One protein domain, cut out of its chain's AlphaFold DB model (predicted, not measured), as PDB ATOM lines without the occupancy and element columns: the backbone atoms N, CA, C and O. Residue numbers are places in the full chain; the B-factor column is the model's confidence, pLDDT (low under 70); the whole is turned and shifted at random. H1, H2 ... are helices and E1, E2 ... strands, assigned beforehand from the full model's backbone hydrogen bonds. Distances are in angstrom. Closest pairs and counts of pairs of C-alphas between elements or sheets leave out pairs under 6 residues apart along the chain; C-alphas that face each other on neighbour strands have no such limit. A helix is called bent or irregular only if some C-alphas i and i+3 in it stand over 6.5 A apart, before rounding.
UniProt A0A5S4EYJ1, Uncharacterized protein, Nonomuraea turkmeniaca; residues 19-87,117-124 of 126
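This is residues 19 to 87 and 117 to 124 of the 126 residues of an uncharacterized protein of Nonomuraea turkmeniaca (UniProt A0A5S4EYJ1). Two small units, each a pair of parallel strands with a helix joining them, stand side by side, E1 of the first near E3 of the second. The last printed stretch, residues 118 to 124, runs through the gap between E1 and E3, H1 packs on E2 on the side of the first unit away from the second, and H2 packs on the second pair, E3 and E4, with its residues 70 to 73. The printed part has 77 residues, with two named helices and four named strands in the order E1, H1, E2, E3, H2, E4; the class is mixed, helices and strands, in two separate parallel sheets, E1 with E2 and E3 with E4. The whole is compact, with a radius of gyration of the C-alphas of 12.3 A, and spans 33 by 32 by 19 A.

E1, residues 19 to 22, and E2, residues 41 to 44, are parallel neighbours at 26 degrees, with N 21 and O 42 within hydrogen-bond range at 2.8 A. Between them in the chain comes H1, residues 29 to 39, and the three form a strand-helix-strand unit, two parallel neighbour strands with a helix between, whose crossover is right-handed. The closest C-alphas of H1 and E2 are those of Arg 33 and Val 43, 5.8 A apart. E1 and H1 are near each other, with 12 pairs of C-alphas within 10 A. E3, residues 55 to 61, H2, residues 67 to 73, and E4, residues 74 to 83, form a second such unit, also right-handed. E1 and E3 are near each other, with 6 pairs of C-alphas within 10 A. E3 and E4 are parallel at 11 degrees, with N 58 and O 79 at 2.8 A and N 81 and O 58 at 2.8 A, within hydrogen-bond range. E4 bends by 122 degrees at residue 77. The closest C-alphas of E3 and H2 are those of Phe 55 and Leu 73, 5.8 A apart. Among the pairs that are apart are H1 and H2. In H2 every O i to N i+4 pair is within hydrogen-bond range, in H1 5 of 7.

E1 begins at C-alpha 19, (-26.385, -55.243, 4.040), and measures 10.3 A from first to last C-alpha. H1 measures 15.5 A and is irregular, but only just: C-alphas 35 and 38 are 6.6 A apart. E2 measures 9.8 A, E3 16.6 A and H2 9.8 A. E4 measures 17.4 A and ends at C-alpha 83, (-27.489, -37.346, -1.863).

The two C-alphas farthest apart are those of Pro 38 and Ala 87, at 36.4 A. Residues 88 to 116 are not printed, and C-alphas 87 and 117 are 16.6 A apart across this cut. No link between named elements is long. Mean pLDDT of the printed part is 84.0; it is under 70 at residues 47 to 48, 86 to 87 and 117 to 124.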
ATOM      1  N   THR A  19     -25.930 -56.634   4.035       92.12
ATOM      2  CA  THR A  19     -26.385 -55.243   4.040       92.12
ATOM      3  C   THR A  19     -26.531 -54.783   5.481       92.12
ATOM      4  O   THR A  19     -27.112 -55.491   6.300       92.12
ATOM      5  N   VAL A  20     -25.996 -53.604   5.782       92.44
ATOM      6  CA  VAL A  20     -26.062 -52.983   7.106       92.44
ATOM      7  C   VAL A  20     -26.744 -51.627   6.959       92.44
ATOM      8  O   VAL A  20     -26.520 -50.931   5.979       92.44
ATOM      9  N   VAL A  21     -27.565 -51.222   7.917       91.00
ATOM     10  CA  VAL A  21     -28.106 -49.864   8.007       91.00
ATOM     11  C   VAL A  21     -27.743 -49.291   9.366       91.00
ATOM     12  O   VAL A  21     -27.897 -49.960  10.386       91.00
ATOM     13  N   THR A  22     -27.252 -48.049   9.375       89.56
ATOM     14  CA  THR A  22     -27.070 -47.284  10.611       89.56
ATOM     15  C   THR A  22     -28.254 -46.333  10.796       89.56
ATOM     16  O   THR A  22     -28.607 -45.609   9.869       89.56
ATOM     17  N   GLU A  23     -28.883 -46.338  11.970       89.31
ATOM     18  CA  GLU A  23     -29.978 -45.429  12.331       89.31
ATOM     19  C   GLU A  23     -29.674 -44.789  13.688       89.31
ATOM     20  O   GLU A  23     -29.827 -45.411  14.736       89.31
ATOM     21  N   GLY A  24     -29.196 -43.544  13.660       85.38
ATOM     22  CA  GLY A  24     -28.764 -42.827  14.860       85.38
ATOM     23  C   GLY A  24     -29.904 -42.176  15.644       85.38
ATOM     24  O   GLY A  24     -29.697 -41.737  16.776       85.38
ATOM     25  N   TYR A  25     -31.107 -42.074  15.068       85.25
ATOM     26  CA  TYR A  25     -32.265 -41.502  15.738       85.25
ATOM     27  C   TYR A  25     -33.088 -42.590  16.428       85.25
ATOM     28  O   TYR A  25     -33.808 -43.361  15.795       85.25
ATOM     29  N   ALA A  26     -33.032 -42.611  17.761       88.31
ATOM     30  CA  ALA A  26     -33.621 -43.660  18.596       88.31
ATOM     31  C   ALA A  26     -35.098 -43.978  18.287       88.31
ATOM     32  O   ALA A  26     -35.501 -45.135  18.367       88.31
ATOM     33  N   ALA A  27     -35.910 -42.986  17.898       88.69
ATOM     34  CA  ALA A  27     -37.318 -43.222  17.565       88.69
ATOM     35  C   ALA A  27     -37.509 -44.016  16.258       88.69
ATOM     36  O   ALA A  27     -38.519 -44.701  16.097       88.69
ATOM     37  N   ASN A  28     -36.542 -43.957  15.341       87.06
ATOM     38  CA  ASN A  28     -36.582 -44.679  14.072       87.06
ATOM     39  C   ASN A  28     -36.013 -46.096  14.182       87.06
ATOM     40  O   ASN A  28     -36.398 -46.954  13.390       87.06
ATOM     41  N   VAL A  29     -35.143 -46.376  15.160       88.56
ATOM     42  CA  VAL A  29     -34.480 -47.684  15.310       88.56
ATOM     43  C   VAL A  29     -35.483 -48.850  15.339       88.56
ATOM     44  O   VAL A  29     -35.308 -49.788  14.558       88.56
ATOM     45  N   PRO A  30     -36.576 -48.820  16.134       92.38
ATOM     46  CA  PRO A  30     -37.549 -49.914  16.138       92.38
ATOM     47  C   PRO A  30     -38.273 -50.070  14.794       92.38
ATOM     48  O   PRO A  30     -38.600 -51.185  14.388       92.38
ATOM     49  N   VAL A  31     -38.519 -48.959  14.092       90.75
ATOM     50  CA  VAL A  31     -39.176 -48.955  12.777       90.75
ATOM     51  C   VAL A  31     -38.251 -49.552  11.716       90.75
ATOM     52  O   VAL A  31     -38.700 -50.372  10.915       90.75
ATOM     53  N   ALA A  32     -36.968 -49.183  11.739       89.44
ATOM     54  CA  ALA A  32     -35.940 -49.712  10.854       89.44
ATOM     55  C   ALA A  32     -35.757 -51.218  11.055       89.44
ATOM     56  O   ALA A  32     -35.885 -51.968  10.089       89.44
ATOM     57  N   ARG A  33     -35.576 -51.677  12.303       93.12
ATOM     58  CA  ARG A  33     -35.454 -53.109  12.633       93.12
ATOM     59  C   ARG A  33     -36.637 -53.916  12.107       93.12
ATOM     60  O   ARG A  33     -36.459 -54.820  11.297       93.12
ATOM     61  N   ARG A  34     -37.862 -53.503  12.459       93.81
ATOM     62  CA  ARG A  34     -39.102 -54.187  12.049       93.81
ATOM     63  C   ARG A  34     -39.238 -54.340  10.529       93.81
ATOM     64  O   ARG A  34     -39.859 -55.296  10.077       93.81
ATOM     65  N   ARG A  35     -38.724 -53.388   9.748       87.75
ATOM     66  CA  ARG A  35     -38.840 -53.382   8.280       87.75
ATOM     67  C   ARG A  35     -37.702 -54.112   7.578       87.75
ATOM     68  O   ARG A  35     -37.945 -54.757   6.565       87.75
ATOM     69  N   LEU A  36     -36.481 -53.969   8.081       90.38
ATOM     70  CA  LEU A  36     -35.267 -54.338   7.357       90.38
ATOM     71  C   LEU A  36     -34.703 -55.694   7.796       90.38
ATOM     72  O   LEU A  36     -34.223 -56.448   6.952       90.38
ATOM     73  N   GLU A  37     -34.821 -56.057   9.075       92.31
ATOM     74  CA  GLU A  37     -34.322 -57.349   9.568       92.31
ATOM     75  C   GLU A  37     -34.995 -58.557   8.883       92.31
ATOM     76  O   GLU A  37     -34.274 -59.482   8.506       92.31
ATOM     77  N   PRO A  38     -36.319 -58.561   8.589       92.62
ATOM     78  CA  PRO A  38     -36.946 -59.643   7.816       92.62
ATOM     79  C   PRO A  38     -36.410 -59.796   6.384       92.62
ATOM     80  O   PRO A  38     -36.623 -60.830   5.757       92.62
ATOM     81  N   LEU A  39     -35.726 -58.772   5.860       88.50
ATOM     82  CA  LEU A  39     -35.086 -58.777   4.543       88.50
ATOM     83  C   LEU A  39     -33.607 -59.201   4.610       88.50
ATOM     84  O   LEU A  39     -32.913 -59.148   3.597       88.50
ATOM     85  N   GLY A  40     -33.111 -59.601   5.789       90.38
ATOM     86  CA  GLY A  40     -31.714 -59.986   6.011       90.38
ATOM     87  C   GLY A  40     -30.754 -58.807   6.204       90.38
ATOM     88  O   GLY A  40     -29.545 -58.977   6.063       90.38
ATOM     89  N   VAL A  41     -31.269 -57.610   6.505       91.69
ATOM     90  CA  VAL A  41     -30.459 -56.405   6.737       91.69
ATOM     91  C   VAL A  41     -30.153 -56.246   8.226       91.69
ATOM     92  O   VAL A  41     -31.054 -56.264   9.061       91.69
ATOM     93  N   GLU A  42     -28.883 -56.022   8.559       92.62
ATOM     94  CA  GLU A  42     -28.426 -55.733   9.922       92.62
ATOM     95  C   GLU A  42     -28.674 -54.254  10.260       92.62
ATOM     96  O   GLU A  42     -28.160 -53.369   9.577       92.62
ATOM     97  N   VAL A  43     -29.439 -53.957  11.315       91.25
ATOM     98  CA  VAL A  43     -29.704 -52.573  11.750       91.25
ATOM     99  C   VAL A  43     -28.934 -52.264  13.032       91.25
ATOM    100  O   VAL A  43     -29.179 -52.847  14.090       91.25
ATOM    101  N   THR A  44     -28.036 -51.288  12.950       90.50
ATOM    102  CA  THR A  44     -27.214 -50.793  14.061       90.50
ATOM    103  C   THR A  44     -27.492 -49.313  14.314       90.50
ATOM    104  O   THR A  44     -27.906 -48.581  13.424       90.50
ATOM    105  N   GLU A  45     -27.264 -48.840  15.533       87.94
ATOM    106  CA  GLU A  45     -27.495 -47.435  15.897       87.94
ATOM    107  C   GLU A  45     -26.298 -46.538  15.553       87.94
ATOM    108  O   GLU A  45     -26.405 -45.321  15.430       87.94
ATOM    109  N   THR A  46     -25.127 -47.147  15.364       79.81
ATOM    110  CA  THR A  46     -23.885 -46.452  15.019       79.81
ATOM    111  C   THR A  46     -23.132 -47.230  13.948       79.81
ATOM    112  O   THR A  46     -23.435 -48.398  13.683       79.81
ATOM    113  N   THR A  47     -22.118 -46.613  13.344       69.19
ATOM    114  CA  THR A  47     -21.072 -47.368  12.650       69.19
ATOM    115  C   THR A  47     -20.407 -48.278  13.684       69.19
ATOM    116  O   THR A  47     -19.581 -47.820  14.470       69.19
ATOM    117  N   GLY A  48     -20.828 -49.547  13.732       69.62
ATOM    118  CA  GLY A  48     -20.236 -50.568  14.597       69.62
ATOM    119  C   GLY A  48     -18.737 -50.745  14.317       69.62
ATOM    120  O   GLY A  48     -18.196 -50.098  13.416       69.62
ATOM    121  N   PRO A  49     -18.030 -51.626  15.047       81.38
ATOM    122  CA  PRO A  49     -16.585 -51.826  14.914       81.38
ATOM    123  C   PRO A  49     -16.217 -52.592  13.629       81.38
ATOM    124  O   PRO A  49     -15.513 -53.598  13.657       81.38
ATOM    125  N   PHE A  50     -16.716 -52.144  12.479       89.88
ATOM    126  CA  PHE A  50     -16.412 -52.729  11.185       89.88
ATOM    127  C   PHE A  50     -14.927 -52.521  10.873       89.88
ATOM    128  O   PHE A  50     -14.442 -51.393  11.021       89.88
ATOM    129  N   PRO A  51     -14.196 -53.557  10.434       92.44
ATOM    130  CA  PRO A  51     -12.826 -53.420   9.950       92.44
ATOM    131  C   PRO A  51     -12.699 -52.409   8.805       92.44
ATOM    132  O   PRO A  51     -13.679 -52.083   8.126       92.44
ATOM    133  N   ALA A  52     -11.482 -51.925   8.563       94.31
ATOM    134  CA  ALA A  52     -11.227 -51.140   7.362       94.31
ATOM    135  C   ALA A  52     -11.516 -51.976   6.101       94.31
ATOM    136  O   ALA A  52     -11.309 -53.188   6.107       94.31
ATOM    137  N   GLY A  53     -12.027 -51.346   5.047       94.88
ATOM    138  CA  GLY A  53     -12.346 -52.039   3.799       94.88
ATOM    139  C   GLY A  53     -13.550 -52.985   3.856       94.88
ATOM    140  O   GLY A  53     -13.688 -53.856   3.003       94.88
ATOM    141  N   SER A  54     -14.426 -52.847   4.854       94.38
ATOM    142  CA  SER A  54     -15.577 -53.748   5.030       94.38
ATOM    143  C   SER A  54     -16.649 -53.620   3.941       94.38
ATOM    144  O   SER A  54     -17.443 -54.546   3.761       94.38
ATOM    145  N   PHE A  55     -16.714 -52.485   3.239       93.25
ATOM    146  CA  PHE A  55     -17.843 -52.143   2.374       93.25
ATOM    147  C   PHE A  55     -17.388 -51.684   0.987       93.25
ATOM    148  O   PHE A  55     -16.578 -50.785   0.841       93.25
ATOM    149  N   GLY A  56     -17.941 -52.277  -0.069       93.62
ATOM    150  CA  GLY A  56     -17.657 -51.911  -1.464       93.62
ATOM    151  C   GLY A  56     -18.622 -50.866  -2.021       93.62
ATOM    152  O   GLY A  56     -18.362 -50.296  -3.072       93.62
ATOM    153  N   LEU A  57     -19.726 -50.595  -1.324       92.50
ATOM    154  CA  LEU A  57     -20.650 -49.517  -1.656       92.50
ATOM    155  C   LEU A  57     -21.073 -48.851  -0.355       92.50
ATOM    156  O   LEU A  57     -21.400 -49.535   0.596       92.50
ATOM    157  N   ILE A  58     -21.096 -47.534  -0.282       92.81
ATOM    158  CA  ILE A  58     -21.631 -46.809   0.866       92.81
ATOM    159  C   ILE A  58     -22.644 -45.805   0.333       92.81
ATOM    160  O   ILE A  58     -22.319 -45.036  -0.568       92.81
ATOM    161  N   ILE A  59     -23.872 -45.825   0.858       91.25
ATOM    162  CA  ILE A  59     -24.939 -44.904   0.448       91.25
ATOM    163  C   ILE A  59     -25.327 -44.042   1.640       91.25
ATOM    164  O   ILE A  59     -25.722 -44.565   2.677       91.25
ATOM    165  N   ASN A  60     -25.260 -42.724   1.476       88.38
ATOM    166  CA  ASN A  60     -25.680 -41.769   2.494       88.38
ATOM    167  C   ASN A  60     -26.690 -40.766   1.917       88.38
ATOM    168  O   ASN A  60     -26.365 -40.006   1.003       88.38
ATOM    169  N   ARG A  61     -27.914 -40.750   2.452       84.25
ATOM    170  CA  ARG A  61     -28.993 -39.871   1.987       84.25
ATOM    171  C   ARG A  61     -29.355 -38.866   3.071       84.25
ATOM    172  O   ARG A  61     -29.828 -39.267   4.121       84.25
ATOM    173  N   HIS A  62     -29.206 -37.578   2.766       79.25
ATOM    174  CA  HIS A  62     -29.634 -36.449   3.605       79.25
ATOM    175  C   HIS A  62     -28.975 -36.354   4.991       79.25
ATOM    176  O   HIS A  62     -29.444 -35.586   5.829       79.25
ATOM    177  N   GLU A  63     -27.888 -37.084   5.232       75.56
ATOM    178  CA  GLU A  63     -27.228 -37.104   6.533       75.56
ATOM    179  C   GLU A  63     -25.794 -36.573   6.459       75.56
ATOM    180  O   GLU A  63     -25.154 -36.526   5.405       75.56
ATOM    181  N   ALA A  64     -25.282 -36.155   7.616       84.12
ATOM    182  CA  ALA A  64     -23.897 -35.741   7.753       84.12
ATOM    183  C   ALA A  64     -22.970 -36.955   7.914       84.12
ATOM    184  O   ALA A  64     -23.194 -37.818   8.762       84.12
ATOM    185  N   TYR A  65     -21.851 -36.954   7.192       88.19
ATOM    186  CA  TYR A  65     -20.809 -37.978   7.282       88.19
ATOM    187  C   TYR A  65     -19.432 -37.360   7.595       88.19
ATOM    188  O   TYR A  65     -19.216 -36.163   7.435       88.19
ATOM    189  N   ASP A  66     -18.488 -38.176   8.074       90.38
ATOM    190  CA  ASP A  66     -17.058 -37.841   8.213       90.38
ATOM    191  C   ASP A  66     -16.327 -38.628   7.135       90.38
ATOM    192  O   ASP A  66     -16.341 -39.865   7.185       90.38
ATOM    193  N   PRO A  67     -15.697 -37.920   6.188       91.56
ATOM    194  CA  PRO A  67     -14.934 -38.517   5.106       91.56
ATOM    195  C   PRO A  67     -13.883 -39.531   5.567       91.56
ATOM    196  O   PRO A  67     -13.640 -40.494   4.848       91.56
ATOM    197  N   ARG A  68     -13.276 -39.360   6.752       93.25
ATOM    198  CA  ARG A  68     -12.264 -40.298   7.269       93.25
ATOM    199  C   ARG A  68     -12.856 -41.674   7.528       93.25
ATOM    200  O   ARG A  68     -12.255 -42.675   7.160       93.25
ATOM    201  N   GLU A  69     -14.042 -41.717   8.122       92.44
ATOM    202  CA  GLU A  69     -14.728 -42.975   8.403       92.44
ATOM    203  C   GLU A  69     -15.249 -43.623   7.122       92.44
ATOM    204  O   GLU A  69     -15.123 -44.830   6.960       92.44
ATOM    205  N   ILE A  70     -15.765 -42.829   6.177       94.31
ATOM    206  CA  ILE A  70     -16.164 -43.352   4.863       94.31
ATOM    207  C   ILE A  70     -14.953 -43.966   4.150       94.31
ATOM    208  O   ILE A  70     -15.031 -45.098   3.686       94.31
ATOM    209  N   GLY A  71     -13.815 -43.266   4.131       95.19
ATOM    210  CA  GLY A  71     -12.577 -43.769   3.537       95.19
ATOM    211  C   GLY A  71     -12.035 -45.016   4.235       95.19
ATOM    212  O   GLY A  71     -11.592 -45.938   3.566       95.19
ATOM    213  N   ARG A  72     -12.115 -45.086   5.570       95.75
ATOM    214  CA  ARG A  72     -11.714 -46.272   6.338       95.75
ATOM    215  C   ARG A  72     -12.577 -47.482   5.987       95.75
ATOM    216  O   ARG A  72     -12.066 -48.589   5.876       95.75
ATOM    217  N   LEU A  73     -13.884 -47.281   5.870       95.56
ATOM    218  CA  LEU A  73     -14.863 -48.345   5.675       95.56
ATOM    219  C   LEU A  73     -14.939 -48.857   4.232       95.56
ATOM    220  O   LEU A  73     -15.298 -50.020   4.034       95.56
ATOM    221  N   LEU A  74     -14.605 -48.020   3.247       96.31
ATOM    222  CA  LEU A  74     -14.581 -48.412   1.842       96.31
ATOM    223  C   LEU A  74     -13.454 -49.402   1.553       96.31
ATOM    224  O   LEU A  74     -12.299 -49.164   1.895       96.31
ATOM    225  N   ALA A  75     -13.800 -50.507   0.899       96.31
ATOM    226  CA  ALA A  75     -12.842 -51.410   0.274       96.31
ATOM    227  C   ALA A  75     -12.123 -50.706  -0.883       96.31
ATOM    228  O   ALA A  75     -12.663 -49.767  -1.477       96.31
ATOM    229  N   ASP A  76     -10.944 -51.205  -1.255       94.94
ATOM    230  CA  ASP A  76     -10.248 -50.753  -2.460       94.94
ATOM    231  C   ASP A  76     -11.165 -50.897  -3.687       94.94
ATOM    232  O   ASP A  76     -11.778 -51.942  -3.912       94.94
ATOM    233  N   GLY A  77     -11.306 -49.817  -4.462       94.50
ATOM    234  CA  GLY A  77     -12.239 -49.752  -5.596       94.50
ATOM    235  C   GLY A  77     -13.719 -49.592  -5.213       94.50
ATOM    236  O   GLY A  77     -14.585 -49.639  -6.086       94.50
ATOM    237  N   GLY A  78     -14.030 -49.402  -3.929       94.62
ATOM    238  CA  GLY A  78     -15.385 -49.182  -3.441       94.62
ATOM    239  C   GLY A  78     -15.976 -47.833  -3.862       94.62
ATOM    240  O   GLY A  78     -15.271 -46.867  -4.144       94.62
ATOM    241  N   THR A  79     -17.306 -47.759  -3.881       95.31
ATOM    242  CA  THR A  79     -18.054 -46.569  -4.302       95.31
ATOM    243  C   THR A  79     -18.755 -45.913  -3.119       95.31
ATOM    244  O   THR A  79     -19.437 -46.579  -2.344       95.31
ATOM    245  N   PHE A  80     -18.661 -44.590  -3.006       94.50
ATOM    246  CA  PHE A  80     -19.504 -43.804  -2.106       94.50
ATOM    247  C   PHE A  80     -20.504 -42.979  -2.908       94.50
ATOM    248  O   PHE A  80     -20.118 -42.175  -3.753       94.50
ATOM    249  N   VAL A  81     -21.790 -43.170  -2.627       93.12
ATOM    250  CA  VAL A  81     -22.888 -42.405  -3.216       93.12
ATOM    251  C   VAL A  81     -23.536 -41.587  -2.116       93.12
ATOM    252  O   VAL A  81     -23.974 -42.124  -1.098       93.12
ATOM    253  N   THR A  82     -23.639 -40.278  -2.325       90.88
ATOM    254  CA  THR A  82     -24.352 -39.419  -1.390       90.88
ATOM    255  C   THR A  82     -25.326 -38.489  -2.086       90.88
ATOM    256  O   THR A  82     -25.026 -37.911  -3.129       90.88
ATOM    257  N   GLN A  83     -26.506 -38.350  -1.489       86.00
ATOM    258  CA  GLN A  83     -27.489 -37.346  -1.863       86.00
ATOM    259  C   GLN A  83     -27.543 -36.306  -0.749       86.00
ATOM    260  O   GLN A  83     -28.003 -36.592   0.357       86.00
ATOM    261  N   GLN A  84     -27.081 -35.098  -1.054       83.69
ATOM    262  CA  GLN A  84     -27.046 -33.973  -0.126       83.69
ATOM    263  C   GLN A  84     -28.044 -32.908  -0.576       83.69
ATOM    264  O   GLN A  84     -28.161 -32.617  -1.768       83.69
ATOM    265  N   VAL A  85     -28.761 -32.313   0.377       78.00
ATOM    266  CA  VAL A  85     -29.558 -31.112   0.110       78.00
ATOM    267  C   VAL A  85     -28.649 -29.891   0.248       78.00
ATOM    268  O   VAL A  85     -27.907 -29.761   1.220       78.00
ATOM    269  N   GLY A  86     -28.656 -29.006  -0.748       65.56
ATOM    270  CA  GLY A  86     -27.858 -27.780  -0.707       65.56
ATOM    271  C   GLY A  86     -28.345 -26.813   0.377       65.56
ATOM    272  O   GLY A  86     -29.525 -26.792   0.720       65.56
ATOM    273  N   ALA A  87     -27.461 -25.940   0.864       60.06
ATOM    274  CA  ALA A  87     -27.762 -24.906   1.864       60.06
ATOM    275  C   ALA A  87     -28.668 -23.757   1.355       60.06
ATOM    276  O   ALA A  87     -28.719 -22.681   1.953       60.06
ATOM    277  N   ARG A 117     -26.339 -36.910  12.937       35.50
ATOM    278  CA  ARG A 117     -25.192 -37.582  12.335       35.50
ATOM    279  C   ARG A 117     -25.537 -39.062  12.242       35.50
ATOM    280  O   ARG A 117     -25.353 -39.784  13.213       35.50
ATOM    281  N   SER A 118     -25.993 -39.498  11.083       38.50
ATOM    282  CA  SER A 118     -26.070 -40.914  10.726       38.50
ATOM    283  C   SER A 118     -25.385 -41.124   9.373       38.50
ATOM    284  O   SER A 118     -25.147 -40.186   8.609       38.50
ATOM    285  N   ARG A 119     -24.857 -42.329   9.159       44.38
ATOM    286  CA  ARG A 119     -23.895 -42.638   8.093       44.38
ATOM    287  C   ARG A 119     -24.251 -43.979   7.494       44.38
ATOM    288  O   ARG A 119     -23.762 -45.011   7.950       44.38
ATOM    289  N   GLY A 120     -25.128 -43.975   6.497       33.56
ATOM    290  CA  GLY A 120     -25.428 -45.193   5.745       33.56
ATOM    291  C   GLY A 120     -24.190 -45.799   5.060       33.56
ATOM    292  O   GLY A 120     -23.290 -45.065   4.654       33.56
ATOM    293  N   ALA A 121     -24.154 -47.135   4.954       44.09
ATOM    294  CA  ALA A 121     -23.168 -47.934   4.215       44.09
ATOM    295  C   ALA A 121     -23.795 -49.262   3.721       44.09
ATOM    296  O   ALA A 121     -24.663 -49.791   4.388       44.09
ATOM    297  N   VAL A 122     -23.379 -49.790   2.563       54.81
ATOM    298  CA  VAL A 122     -23.980 -50.899   1.765       54.81
ATOM    299  C   VAL A 122     -22.890 -51.966   1.444       54.81
ATOM    300  O   VAL A 122     -21.769 -51.801   1.901       54.81
ATOM    301  N   ARG A 123     -23.121 -53.044   0.658       55.06
ATOM    302  CA  ARG A 123     -22.139 -53.555  -0.360       55.06
ATOM    303  C   ARG A 123     -22.675 -54.671  -1.267       55.06
ATOM    304  O   ARG A 123     -23.010 -55.697  -0.718       55.06
ATOM    305  N   GLY A 124     -22.462 -54.610  -2.593       30.59
ATOM    306  CA  GLY A 124     -22.089 -55.768  -3.454       30.59
ATOM    307  C   GLY A 124     -21.125 -55.325  -4.587       30.59
ATOM    308  O   GLY A 124     -21.119 -54.122  -4.849       30.59
TER     309      GLY A 124